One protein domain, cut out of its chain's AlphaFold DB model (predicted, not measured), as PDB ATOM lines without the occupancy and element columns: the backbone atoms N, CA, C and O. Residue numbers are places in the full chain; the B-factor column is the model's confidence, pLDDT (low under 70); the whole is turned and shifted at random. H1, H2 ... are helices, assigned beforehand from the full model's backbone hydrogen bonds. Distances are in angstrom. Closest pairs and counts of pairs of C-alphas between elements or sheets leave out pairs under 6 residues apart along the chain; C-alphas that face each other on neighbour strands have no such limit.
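AT A GLANCE: This is residues 30 to 118 of the 140 residues of a protein of Solibacter usitatus (strain Ellin6076) (UniProt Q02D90). The longest helix, H5, forms the core, with H1, H2 and H3 packed crosswise on it; short H4 lies near its first end and H6 turns off its last. The printed part has 89 residues with six named helices, H1 to H6 in order, and no named strand: all helix. It is compact, with a radius of gyration of the C-alphas of 12.6 A, spanning 34 by 29 by 24 A.

HOW THE PARTS SIT: H5, residues 95 to 110, touches H1, residues 30 to 42, about perpendicular at 78 degrees; the closest C-alphas, of Val 39 and Thr 104, are 6.0 A apart. H2, residues 56 to 66, touches H5, closest C-alphas Val 56 and Gly 107 at 5.1 A. H3, residues 68 to 81, touches H5 at a steep tilt of 63 degrees, closest C-alphas Gly 77 and Phe 96 at 5.4 A. Every O i to N i+4 pair is within hydrogen-bond range in H2, H3 and H5; H1 has 8 of 9.

IN THESE COORDINATES: H1, 19.1 A long, begins at C-alpha 30 (-8.802, 0.216, 4.033). H3 measures 20.1 A and H5 22.4 A. H4 is residues 85 to 88; H6, residues 112 to 118, ends at (20.293, -7.056, 3.594).

THE WHOLE: The printed part has no cut. Residues 43 to 55 form a long link. Residues 82 to 93 have pLDDT under 70.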
ATOM      1  N   ALA A  30      -8.842   0.221   2.571       88.25
ATOM      2  CA  ALA A  30      -8.802   0.216   4.033       88.25
ATOM      3  C   ALA A  30      -8.135  -1.053   4.600       88.25
ATOM      4  O   ALA A  30      -7.341  -0.974   5.540       88.25
ATOM      5  N   GLU A  31      -8.420  -2.222   4.019       90.56
ATOM      6  CA  GLU A  31      -7.763  -3.475   4.407       90.56
ATOM      7  C   GLU A  31      -6.269  -3.431   4.072       90.56
ATOM      8  O   GLU A  31      -5.451  -3.784   4.916       90.56
ATOM      9  N   LEU A  32      -5.900  -2.927   2.891       91.81
ATOM     10  CA  LEU A  32      -4.504  -2.779   2.481       91.81
ATOM     11  C   LEU A  32      -3.735  -1.829   3.413       91.81
ATOM     12  O   LEU A  32      -2.613  -2.138   3.808       91.81
ATOM     13  N   ALA A  33      -4.351  -0.718   3.828       90.06
ATOM     14  CA  ALA A  33      -3.768   0.188   4.821       90.06
ATOM     15  C   ALA A  33      -3.582  -0.493   6.188       90.06
ATOM     16  O   ALA A  33      -2.568  -0.290   6.853       90.06
ATOM     17  N   THR A  34      -4.524  -1.349   6.594       89.50
ATOM     18  CA  THR A  34      -4.388  -2.147   7.823       89.50
ATOM     19  C   THR A  34      -3.232  -3.138   7.707       89.50
ATOM     20  O   THR A  34      -2.425  -3.256   8.627       89.50
ATOM     21  N   VAL A  35      -3.109  -3.816   6.562       92.38
ATOM     22  CA  VAL A  35      -1.992  -4.727   6.284       92.38
ATOM     23  C   VAL A  35      -0.658  -3.983   6.334       92.38
ATOM     24  O   VAL A  35       0.252  -4.481   6.983       92.38
ATOM     25  N   ALA A  36      -0.549  -2.789   5.741       93.19
ATOM     26  CA  ALA A  36       0.668  -1.969   5.792       93.19
ATOM     27  C   ALA A  36       1.134  -1.715   7.238       93.19
ATOM     28  O   ALA A  36       2.283  -1.981   7.583       93.19
ATOM     29  N   VAL A  37       0.212  -1.316   8.121       91.31
ATOM     30  CA  VAL A  37       0.512  -1.117   9.549       91.31
ATOM     31  C   VAL A  37       0.979  -2.414  10.219       91.31
ATOM     32  O   VAL A  37       1.910  -2.390  11.023       91.31
ATOM     33  N   LEU A  38       0.346  -3.549   9.908       90.25
ATOM     34  CA  LEU A  38       0.719  -4.843  10.484       90.25
ATOM     35  C   LEU A  38       2.113  -5.294  10.034       90.25
ATOM     36  O   LEU A  38       2.891  -5.756  10.866       90.25
ATOM     37  N   VAL A  39       2.439  -5.169   8.746       94.62
ATOM     38  CA  VAL A  39       3.729  -5.639   8.222       94.62
ATOM     39  C   VAL A  39       4.887  -4.742   8.651       94.62
ATOM     40  O   VAL A  39       5.950  -5.262   8.984       94.62
ATOM     41  N   ASP A  40       4.678  -3.426   8.750       94.25
ATOM     42  CA  ASP A  40       5.694  -2.493   9.260       94.25
ATOM     43  C   ASP A  40       5.971  -2.686  10.753       94.25
ATOM     44  O   ASP A  40       7.053  -2.361  11.232       94.25
ATOM     45  N   ALA A  41       5.031  -3.256  11.508       91.00
ATOM     46  CA  ALA A  41       5.300  -3.664  12.883       91.00
ATOM     47  C   ALA A  41       6.215  -4.902  12.964       91.00
ATOM     48  O   ALA A  41       6.892  -5.095  13.972       91.00
ATOM     49  N   ILE A  42       6.228  -5.753  11.929       92.31
ATOM     50  CA  ILE A  42       7.024  -6.990  11.884       92.31
ATOM     51  C   ILE A  42       8.430  -6.712  11.344       92.31
ATOM     52  O   ILE A  42       9.401  -7.186  11.932       92.31
ATOM     53  N   ILE A  43       8.541  -5.948  10.253       95.31
ATOM     54  CA  ILE A  43       9.816  -5.470   9.695       95.31
ATOM     55  C   ILE A  43       9.728  -3.942   9.578       95.31
ATOM     56  O   ILE A  43       9.294  -3.422   8.542       95.31
ATOM     57  N   PRO A  44      10.080  -3.215  10.652       96.12
ATOM     58  CA  PRO A  44      10.035  -1.763  10.655       96.12
ATOM     59  C   PRO A  44      11.144  -1.177   9.791       96.12
ATOM     60  O   PRO A  44      12.204  -1.777   9.609       96.12
ATOM     61  N   ARG A  45      10.924   0.051   9.317       96.12
ATOM     62  CA  ARG A  45      11.997   0.844   8.715       96.12
ATOM     63  C   ARG A  45      13.095   1.089   9.752       96.12
ATOM     64  O   ARG A  45      12.812   1.543  10.862       96.12
ATOM     65  N   THR A  46      14.334   0.835   9.355       91.69
ATOM     66  CA  THR A  46      15.538   1.141  10.134       91.69
ATOM     67  C   THR A  46      16.514   1.914   9.242       91.69
ATOM     68  O   THR A  46      16.088   2.822   8.527       91.69
ATOM     69  N   ASP A  47      17.796   1.551   9.242       91.62
ATOM     70  CA  ASP A  47      18.763   2.011   8.243       91.62
ATOM     71  C   ASP A  47      18.490   1.388   6.855       91.62
ATOM     72  O   ASP A  47      19.015   1.855   5.843       91.62
ATOM     73  N   THR A  48      17.633   0.361   6.795       89.06
ATOM     74  CA  THR A  48      17.057  -0.217   5.573       89.06
ATOM     75  C   THR A  48      15.558   0.114   5.441       89.06
ATOM     76  O   THR A  48      14.891   0.413   6.442       89.06
ATOM     77  N   PRO A  49      14.998   0.108   4.210       95.50
ATOM     78  CA  PRO A  49      13.557   0.267   3.992       95.50
ATOM     79  C   PRO A  49      12.731  -0.782   4.752       95.50
ATOM     80  O   PRO A  49      13.163  -1.916   4.898       95.50
ATOM     81  N   GLY A  50      11.539  -0.420   5.231       96.00
ATOM     82  CA  GLY A  50      10.649  -1.351   5.943       96.00
ATOM     83  C   GLY A  50       9.838  -2.259   5.008       96.00
ATOM     84  O   GLY A  50       9.918  -2.150   3.782       96.00
ATOM     85  N   ALA A  51       8.988  -3.121   5.579       97.56
ATOM     86  CA  ALA A  51       8.126  -4.023   4.806       97.56
ATOM     87  C   ALA A  51       7.240  -3.298   3.781       97.56
ATOM     88  O   ALA A  51       7.176  -3.705   2.617       97.56
ATOM     89  N   SER A  52       6.561  -2.221   4.179       96.31
ATOM     90  CA  SER A  52       5.721  -1.455   3.254       96.31
ATOM     91  C   SER A  52       6.531  -0.817   2.128       96.31
ATOM     92  O   SER A  52       6.071  -0.797   0.987       96.31
ATOM     93  N   ASP A  53       7.753  -0.367   2.414       96.44
ATOM     94  CA  ASP A  53       8.634   0.253   1.418       96.44
ATOM     95  C   ASP A  53       9.123  -0.747   0.373       96.44
ATOM     96  O   ASP A  53       9.245  -0.411  -0.802       96.44
ATOM     97  N   ALA A  54       9.356  -1.986   0.804       96.62
ATOM     98  CA  ALA A  54       9.730  -3.112  -0.043       96.62
ATOM     99  C   ALA A  54       8.540  -3.704  -0.832       96.62
ATOM    100  O   ALA A  54       8.673  -4.722  -1.514       96.62
ATOM    101  N   GLY A  55       7.347  -3.103  -0.736       96.00
ATOM    102  CA  GLY A  55       6.162  -3.530  -1.482       96.00
ATOM    103  C   GLY A  55       5.491  -4.797  -0.940       96.00
ATOM    104  O   GLY A  55       4.728  -5.447  -1.664       96.00
ATOM    105  N   VAL A  56       5.732  -5.154   0.326       97.69
ATOM    106  CA  VAL A  56       5.134  -6.339   0.963       97.69
ATOM    107  C   VAL A  56       3.594  -6.325   0.941       97.69
ATOM    108  O   VAL A  56       3.021  -7.362   0.605       97.69
ATOM    109  N   PRO A  57       2.876  -5.210   1.206       96.00
ATOM    110  CA  PRO A  57       1.411  -5.200   1.143       96.00
ATOM    111  C   PRO A  57       0.866  -5.610  -0.232       96.00
ATOM    112  O   PRO A  57      -0.044  -6.433  -0.326       96.00
ATOM    113  N   THR A  58       1.473  -5.112  -1.311       94.88
ATOM    114  CA  THR A  58       1.099  -5.467  -2.688       94.88
ATOM    115  C   THR A  58       1.488  -6.906  -3.032       94.88
ATOM    116  O   THR A  58       0.795  -7.581  -3.795       94.88
ATOM    117  N   TYR A  59       2.598  -7.414  -2.486       95.75
ATOM    118  CA  TYR A  59       2.931  -8.835  -2.575       95.75
ATOM    119  C   TYR A  59       1.842  -9.699  -1.926       95.75
ATOM    120  O   TYR A  59       1.356 -10.630  -2.571       95.75
ATOM    121  N   ILE A  60       1.421  -9.360  -0.703       96.19
ATOM    122  CA  ILE A  60       0.357 -10.069   0.012       96.19
ATOM    123  C   ILE A  60      -0.927 -10.043  -0.814       96.19
ATOM    124  O   ILE A  60      -1.457 -11.112  -1.100       96.19
ATOM    125  N   ASP A  61      -1.379  -8.875  -1.284       95.81
ATOM    126  CA  ASP A  61      -2.614  -8.779  -2.073       95.81
ATOM    127  C   ASP A  61      -2.597  -9.693  -3.306       95.81
ATOM    128  O   ASP A  61      -3.529 -10.467  -3.527       95.81
ATOM    129  N   ARG A  62      -1.486  -9.709  -4.056       95.44
ATOM    130  CA  ARG A  62      -1.323 -10.605  -5.211       95.44
ATOM    131  C   ARG A  62      -1.343 -12.083  -4.825       95.44
ATOM    132  O   ARG A  62      -1.873 -12.897  -5.580       95.44
ATOM    133  N   ARG A  63      -0.771 -12.458  -3.675       95.50
ATOM    134  CA  ARG A  63      -0.828 -13.841  -3.172       95.50
ATOM    135  C   ARG A  63      -2.253 -14.237  -2.794       95.50
ATOM    136  O   ARG A  63      -2.657 -15.342  -3.136       95.50
ATOM    137  N   LEU A  64      -3.006 -13.342  -2.153       95.81
ATOM    138  CA  LEU A  64      -4.412 -13.573  -1.799       95.81
ATOM    139  C   LEU A  64      -5.299 -13.670  -3.047       95.81
ATOM    140  O   LEU A  64      -6.149 -14.550  -3.125       95.81
ATOM    141  N   ALA A  65      -5.062 -12.826  -4.053       94.38
ATOM    142  CA  ALA A  65      -5.768 -12.894  -5.330       94.38
ATOM    143  C   ALA A  65      -5.517 -14.215  -6.085       94.38
ATOM    144  O   ALA A  65      -6.385 -14.681  -6.819       94.38
ATOM    145  N   ALA A  66      -4.339 -14.823  -5.908       94.75
ATOM    146  CA  ALA A  66      -3.954 -16.065  -6.578       94.75
ATOM    147  C   ALA A  66      -4.403 -17.348  -5.849       94.75
ATOM    148  O   ALA A  66      -4.425 -18.412  -6.468       94.75
ATOM    149  N   ASP A  67      -4.734 -17.277  -4.558       96.38
ATOM    150  CA  ASP A  67      -5.090 -18.434  -3.727       96.38
ATOM    151  C   ASP A  67      -6.347 -18.132  -2.890       96.38
ATOM    152  O   ASP A  67      -6.248 -17.534  -1.815       96.38
ATOM    153  N   PRO A  68      -7.541 -18.558  -3.352       94.00
ATOM    154  CA  PRO A  68      -8.805 -18.283  -2.671       94.00
ATOM    155  C   PRO A  68      -8.891 -18.826  -1.239       94.00
ATOM    156  O   PRO A  68      -9.482 -18.172  -0.380       94.00
ATOM    157  N   GLN A  69      -8.300 -19.994  -0.956       95.44
ATOM    158  CA  GLN A  69      -8.337 -20.583   0.389       95.44
ATOM    159  C   GLN A  69      -7.494 -19.758   1.359       95.44
ATOM    160  O   GLN A  69      -7.898 -19.503   2.497       95.44
ATOM    161  N   LEU A  70      -6.323 -19.312   0.899       95.31
ATOM    162  CA  LEU A  70      -5.488 -18.380   1.643       95.31
ATOM    163  C   LEU A  70      -6.215 -17.047   1.867       95.31
ATOM    164  O   LEU A  70      -6.219 -16.543   2.990       95.31
ATOM    165  N   ALA A  71      -6.858 -16.509   0.829       94.81
ATOM    166  CA  ALA A  71      -7.642 -15.277   0.874       94.81
ATOM    167  C   ALA A  71      -8.749 -15.316   1.939       94.81
ATOM    168  O   ALA A  71      -8.892 -14.378   2.726       94.81
ATOM    169  N   GLU A  72      -9.510 -16.408   1.992       93.25
ATOM    170  CA  GLU A  72     -10.594 -16.587   2.957       93.25
ATOM    171  C   GLU A  72     -10.063 -16.642   4.397       93.25
ATOM    172  O   GLU A  72     -10.529 -15.896   5.264       93.25
ATOM    173  N   ARG A  73      -9.012 -17.440   4.637       93.44
ATOM    174  CA  ARG A  73      -8.320 -17.506   5.936       93.44
ATOM    175  C   ARG A  73      -7.762 -16.154   6.367       93.44
ATOM    176  O   ARG A  73      -7.881 -15.787   7.535       93.44
ATOM    177  N   PHE A  74      -7.161 -15.416   5.436       93.94
ATOM    178  CA  PHE A  74      -6.570 -14.114   5.716       93.94
ATOM    179  C   PHE A  74      -7.638 -13.086   6.094       93.94
ATOM    180  O   PHE A  74      -7.506 -12.418   7.114       93.94
ATOM    181  N   ARG A  75      -8.734 -12.991   5.328       91.06
ATOM    182  CA  ARG A  75      -9.822 -12.044   5.620       91.06
ATOM    183  C   ARG A  75     -10.527 -12.372   6.939       91.06
ATOM    184  O   ARG A  75     -10.879 -11.457   7.683       91.06
ATOM    185  N   ALA A  76     -10.697 -13.658   7.255       89.88
ATOM    186  CA  ALA A  76     -11.235 -14.088   8.543       89.88
ATOM    187  C   ALA A  76     -10.361 -13.607   9.715       89.88
ATOM    188  O   ALA A  76     -10.882 -13.025  10.667       89.88
ATOM    189  N   GLY A  77      -9.039 -13.783   9.619       88.81
ATOM    190  CA  GLY A  77      -8.103 -13.306  10.638       88.81
ATOM    191  C   GLY A  77      -8.021 -11.778  10.724       88.81
ATOM    192  O   GLY A  77      -8.080 -11.225  11.820       88.81
ATOM    193  N   LEU A  78      -8.011 -11.080   9.583       88.75
ATOM    194  CA  LEU A  78      -7.992  -9.614   9.537       88.75
ATOM    195  C   LEU A  78      -9.222  -9.009  10.234       88.75
ATOM    196  O   LEU A  78      -9.103  -8.048  10.993       88.75
ATOM    197  N   LYS A  79     -10.402  -9.611  10.040       85.31
ATOM    198  CA  LYS A  79     -11.637  -9.212  10.728       85.31
ATOM    199  C   LYS A  79     -11.583  -9.475  12.238       85.31
ATOM    200  O   LYS A  79     -12.156  -8.695  12.995       85.31
ATOM    201  N   ALA A  80     -10.937 -10.560  12.667       80.06
ATOM    202  CA  ALA A  80     -10.839 -10.941  14.078       80.06
ATOM    203  C   ALA A  80      -9.903 -10.023  14.883       80.06
ATOM    204  O   ALA A  80     -10.180  -9.739  16.044       80.06
ATOM    205  N   VAL A  81      -8.826  -9.534  14.262       72.44
ATOM    206  CA  VAL A  81      -7.854  -8.626  14.897       72.44
ATOM    207  C   VAL A  81      -8.382  -7.190  14.964       72.44
ATOM    208  O   VAL A  81      -8.101  -6.462  15.914       72.44
ATOM    209  N   GLY A  82      -9.185  -6.764  13.985       65.62
ATOM    210  CA  GLY A  82      -9.623  -5.371  13.909       65.62
ATOM    211  C   GLY A  82      -8.436  -4.405  13.730       65.62
ATOM    212  O   GLY A  82      -7.371  -4.806  13.255       65.62
ATOM    213  N   PRO A  83      -8.590  -3.111  14.060       60.97
ATOM    214  CA  PRO A  83      -7.516  -2.142  13.887       60.97
ATOM    215  C   PRO A  83      -6.457  -2.279  14.995       60.97
ATOM    216  O   PRO A  83      -6.620  -1.757  16.097       60.97
ATOM    217  N   GLY A  84      -5.334  -2.929  14.682       60.62
ATOM    218  CA  GLY A  84      -4.085  -2.813  15.445       60.62
ATOM    219  C   GLY A  84      -3.606  -4.068  16.186       60.62
ATOM    220  O   GLY A  84      -4.251  -5.109  16.232       60.62
ATOM    221  N   TRP A  85      -2.415  -3.955  16.778       61.06
ATOM    222  CA  TRP A  85      -1.648  -5.061  17.371       61.06
ATOM    223  C   TRP A  85      -2.201  -5.582  18.710       61.06
ATOM    224  O   TRP A  85      -1.845  -6.680  19.140       61.06
ATOM    225  N   ALA A  86      -3.070  -4.818  19.381       61.75
ATOM    226  CA  ALA A  86      -3.603  -5.176  20.696       61.75
ATOM    227  C   ALA A  86      -4.402  -6.491  20.660       61.75
ATOM    228  O   ALA A  86      -4.283  -7.307  21.568       61.75
ATOM    229  N   ALA A  87      -5.146  -6.742  19.579       56.66
ATOM    230  CA  ALA A  87      -5.852  -8.007  19.387       56.66
ATOM    231  C   ALA A  87      -4.929  -9.145  18.908       56.66
ATOM    232  O   ALA A  87      -5.192 -10.306  19.196       56.66
ATOM    233  N   LEU A  88      -3.831  -8.814  18.219       57.28
ATOM    234  CA  LEU A  88      -2.855  -9.778  17.694       57.28
ATOM    235  C   LEU A  88      -1.910 -10.316  18.790       57.28
ATOM    236  O   LEU A  88      -1.458 -11.452  18.726       57.28
ATOM    237  N   SER A  89      -1.607  -9.498  19.807       55.47
ATOM    238  CA  SER A  89      -0.619  -9.799  20.861       55.47
ATOM    239  C   SER A  89      -1.159 -10.582  22.061       55.47
ATOM    240  O   SER A  89      -0.368 -11.065  22.870       55.47
ATOM    241  N   ALA A  90      -2.480 -10.760  22.174       56.34
ATOM    242  CA  ALA A  90      -3.092 -11.551  23.245       56.34
ATOM    243  C   ALA A  90      -2.799 -13.063  23.128       56.34
ATOM    244  O   ALA A  90      -2.998 -13.806  24.088       56.34
ATOM    245  N   ALA A  91      -2.291 -13.523  21.980       52.94
ATOM    246  CA  ALA A  91      -1.880 -14.899  21.755       52.94
ATOM    247  C   ALA A  91      -0.540 -14.928  21.009       52.94
ATOM    248  O   ALA A  91      -0.469 -14.718  19.802       52.94
ATOM    249  N   GLN A  92       0.541 -15.247  21.725       55.62
ATOM    250  CA  GLN A  92       1.875 -15.459  21.143       55.62
ATOM    251  C   GLN A  92       1.911 -16.587  20.084       55.62
ATOM    252  O   GLN A  92       2.902 -16.719  19.369       55.62
ATOM    253  N   ASP A  93       0.829 -17.365  19.965       67.69
ATOM    254  CA  ASP A  93       0.649 -18.476  19.024       67.69
ATOM    255  C   ASP A  93      -0.646 -18.337  18.190       67.69
ATOM    256  O   ASP A  93      -1.272 -19.325  17.808       67.69
ATOM    257  N   ASP A  94      -1.085 -17.102  17.916       81.62
ATOM    258  CA  ASP A  94      -2.238 -16.857  17.045       81.62
ATOM    259  C   ASP A  94      -1.964 -17.337  15.595       81.62
ATOM    260  O   ASP A  94      -0.962 -16.938  14.981       81.62
ATOM    261  N   PRO A  95      -2.837 -18.180  15.002       86.44
ATOM    262  CA  PRO A  95      -2.647 -18.683  13.641       86.44
ATOM    263  C   PRO A  95      -2.584 -17.584  12.577       86.44
ATOM    264  O   PRO A  95      -1.885 -17.745  11.572       86.44
ATOM    265  N   PHE A  96      -3.295 -16.472  12.776       88.81
ATOM    266  CA  PHE A  96      -3.267 -15.352  11.847       88.81
ATOM    267  C   PHE A  96      -1.987 -14.525  12.010       88.81
ATOM    268  O   PHE A  96      -1.374 -14.182  11.000       88.81
ATOM    269  N   PHE A  97      -1.488 -14.311  13.232       87.56
ATOM    270  CA  PHE A  97      -0.168 -13.710  13.454       87.56
ATOM    271  C   PHE A  97       0.942 -14.490  12.742       87.56
ATOM    272  O   PHE A  97       1.744 -13.905  12.014       87.56
ATOM    273  N   ARG A  98       0.969 -15.822  12.895       89.69
ATOM    274  CA  ARG A  98       1.952 -16.684  12.212       89.69
ATOM    275  C   ARG A  98       1.854 -16.567  10.696       89.69
ATOM    276  O   ARG A  98       2.883 -16.536  10.023       89.69
ATOM    277  N   LEU A  99       0.632 -16.477  10.174       93.25
ATOM    278  CA  LEU A  99       0.391 -16.293   8.752       93.25
ATOM    279  C   LEU A  99       0.938 -14.949   8.256       93.25
ATOM    280  O   LEU A  99       1.742 -14.935   7.328       93.25
ATOM    281  N   VAL A 100       0.542 -13.836   8.882       92.75
ATOM    282  CA  VAL A 100       0.981 -12.488   8.485       92.75
ATOM    283  C   VAL A 100       2.498 -12.362   8.610       92.75
ATOM    284  O   VAL A 100       3.141 -11.850   7.696       92.75
ATOM    285  N   LYS A 101       3.091 -12.895   9.683       92.88
ATOM    286  CA  LYS A 101       4.546 -12.934   9.865       92.88
ATOM    287  C   LYS A 101       5.245 -13.704   8.751       92.88
ATOM    288  O   LYS A 101       6.183 -13.169   8.171       92.88
ATOM    289  N   GLY A 102       4.786 -14.916   8.433       95.88
ATOM    290  CA  GLY A 102       5.353 -15.714   7.343       95.88
ATOM    291  C   GLY A 102       5.287 -14.973   6.009       95.88
ATOM    292  O   GLY A 102       6.309 -14.769   5.368       95.88
ATOM    293  N   MET A 103       4.108 -14.451   5.656       97.06
ATOM    294  CA  MET A 103       3.926 -13.697   4.413       97.06
ATOM    295  C   MET A 103       4.754 -12.405   4.360       97.06
ATOM    296  O   MET A 103       5.179 -12.004   3.280       97.06
ATOM    297  N   THR A 104       4.992 -11.759   5.505       97.25
ATOM    298  CA  THR A 104       5.829 -10.553   5.594       97.25
ATOM    299  C   THR A 104       7.294 -10.878   5.351       97.25
ATOM    300  O   THR A 104       7.934 -10.222   4.536       97.25
ATOM    301  N   VAL A 105       7.812 -11.911   6.020       97.62
ATOM    302  CA  VAL A 105       9.198 -12.374   5.858       97.62
ATOM    303  C   VAL A 105       9.434 -12.841   4.423       97.62
ATOM    304  O   VAL A 105      10.401 -12.407   3.799       97.62
ATOM    305  N   ASP A 106       8.524 -13.648   3.873       97.56
ATOM    306  CA  ASP A 106       8.615 -14.133   2.493       97.56
ATOM    307  C   ASP A 106       8.578 -12.975   1.489       97.56
ATOM    308  O   ASP A 106       9.402 -12.911   0.575       97.56
ATOM    309  N   GLY A 107       7.638 -12.039   1.663       97.25
ATOM    310  CA  GLY A 107       7.505 -10.876   0.792       97.25
ATOM    311  C   GLY A 107       8.737  -9.975   0.841       97.25
ATOM    312  O   GLY A 107       9.244  -9.568  -0.204       97.25
ATOM    313  N   TYR A 108       9.252  -9.705   2.041       97.69
ATOM    314  CA  TYR A 108      10.386  -8.812   2.237       97.69
ATOM    315  C   TYR A 108      11.691  -9.425   1.728       97.69
ATOM    316  O   TYR A 108      12.390  -8.795   0.943       97.69
ATOM    317  N   TYR A 109      12.013 -10.674   2.070       96.44
ATOM    318  CA  TYR A 109      13.264 -11.298   1.612       96.44
ATOM    319  C   TYR A 109      13.222 -11.812   0.165       96.44
ATOM    320  O   TYR A 109      14.252 -12.221  -0.366       96.44
ATOM    321  N   THR A 110      12.070 -11.725  -0.504       93.88
ATOM    322  CA  THR A 110      11.960 -11.847  -1.972       93.88
ATOM    323  C   THR A 110      12.052 -10.484  -2.677       93.88
ATOM    324  O   THR A 110      12.261 -10.426  -3.891       93.88
ATOM    325  N   SER A 111      11.902  -9.374  -1.946       94.75
ATOM    326  CA  SER A 111      12.087  -8.022  -2.486       94.75
ATOM    327  C   SER A 111      13.560  -7.738  -2.788       94.75
ATOM    328  O   SER A 111      14.464  -8.438  -2.329       94.75
ATOM    329  N   LYS A 112      13.820  -6.670  -3.547       92.31
ATOM    330  CA  LYS A 112      15.189  -6.234  -3.837       92.31
ATOM    331  C   LYS A 112      15.897  -5.771  -2.560       92.31
ATOM    332  O   LYS A 112      17.082  -6.051  -2.386       92.31
ATOM    333  N   GLU A 113      15.172  -5.069  -1.700       93.50
ATOM    334  CA  GLU A 113      15.642  -4.485  -0.448       93.50
ATOM    335  C   GLU A 113      16.126  -5.586   0.501       93.50
ATOM    336  O   GLU A 113      17.289  -5.580   0.904       93.50
ATOM    337  N   GLY A 114      15.286  -6.593   0.758       93.00
ATOM    338  CA  GLY A 114      15.652  -7.722   1.611       93.00
ATOM    339  C   GLY A 114      16.708  -8.635   0.979       93.00
ATOM    340  O   GLY A 114      17.692  -8.989   1.627       93.00
ATOM    341  N   LEU A 115      16.552  -9.006  -0.297       92.56
ATOM    342  CA  LEU A 115      17.429  -9.995  -0.932       92.56
ATOM    343  C   LEU A 115      18.833  -9.452  -1.230       92.56
ATOM    344  O   LEU A 115      19.836 -10.090  -0.915       92.56
ATOM    345  N   ALA A 116      18.926  -8.289  -1.875       89.00
ATOM    346  CA  ALA A 116      20.211  -7.727  -2.284       89.00
ATOM    347  C   ALA A 116      20.774  -6.756  -1.241       89.00
ATOM    348  O   ALA A 116      21.985  -6.733  -1.036       89.00
ATOM    349  N   GLY A 117      19.911  -5.961  -0.602       88.38
ATOM    350  CA  GLY A 117      20.326  -4.956   0.377       88.38
ATOM    351  C   GLY A 117      20.786  -5.569   1.697       88.38
ATOM    352  O   GLY A 117      21.881  -5.256   2.154       88.38
ATOM    353  N   GLU A 118      19.984  -6.458   2.285       90.00
ATOM    354  CA  GLU A 118      20.293  -7.056   3.594       90.00
ATOM    355  C   GLU A 118      21.051  -8.378   3.494       90.00
ATOM    356  O   GLU A 118      22.101  -8.535   4.112       90.00
TER     357      GLU A 118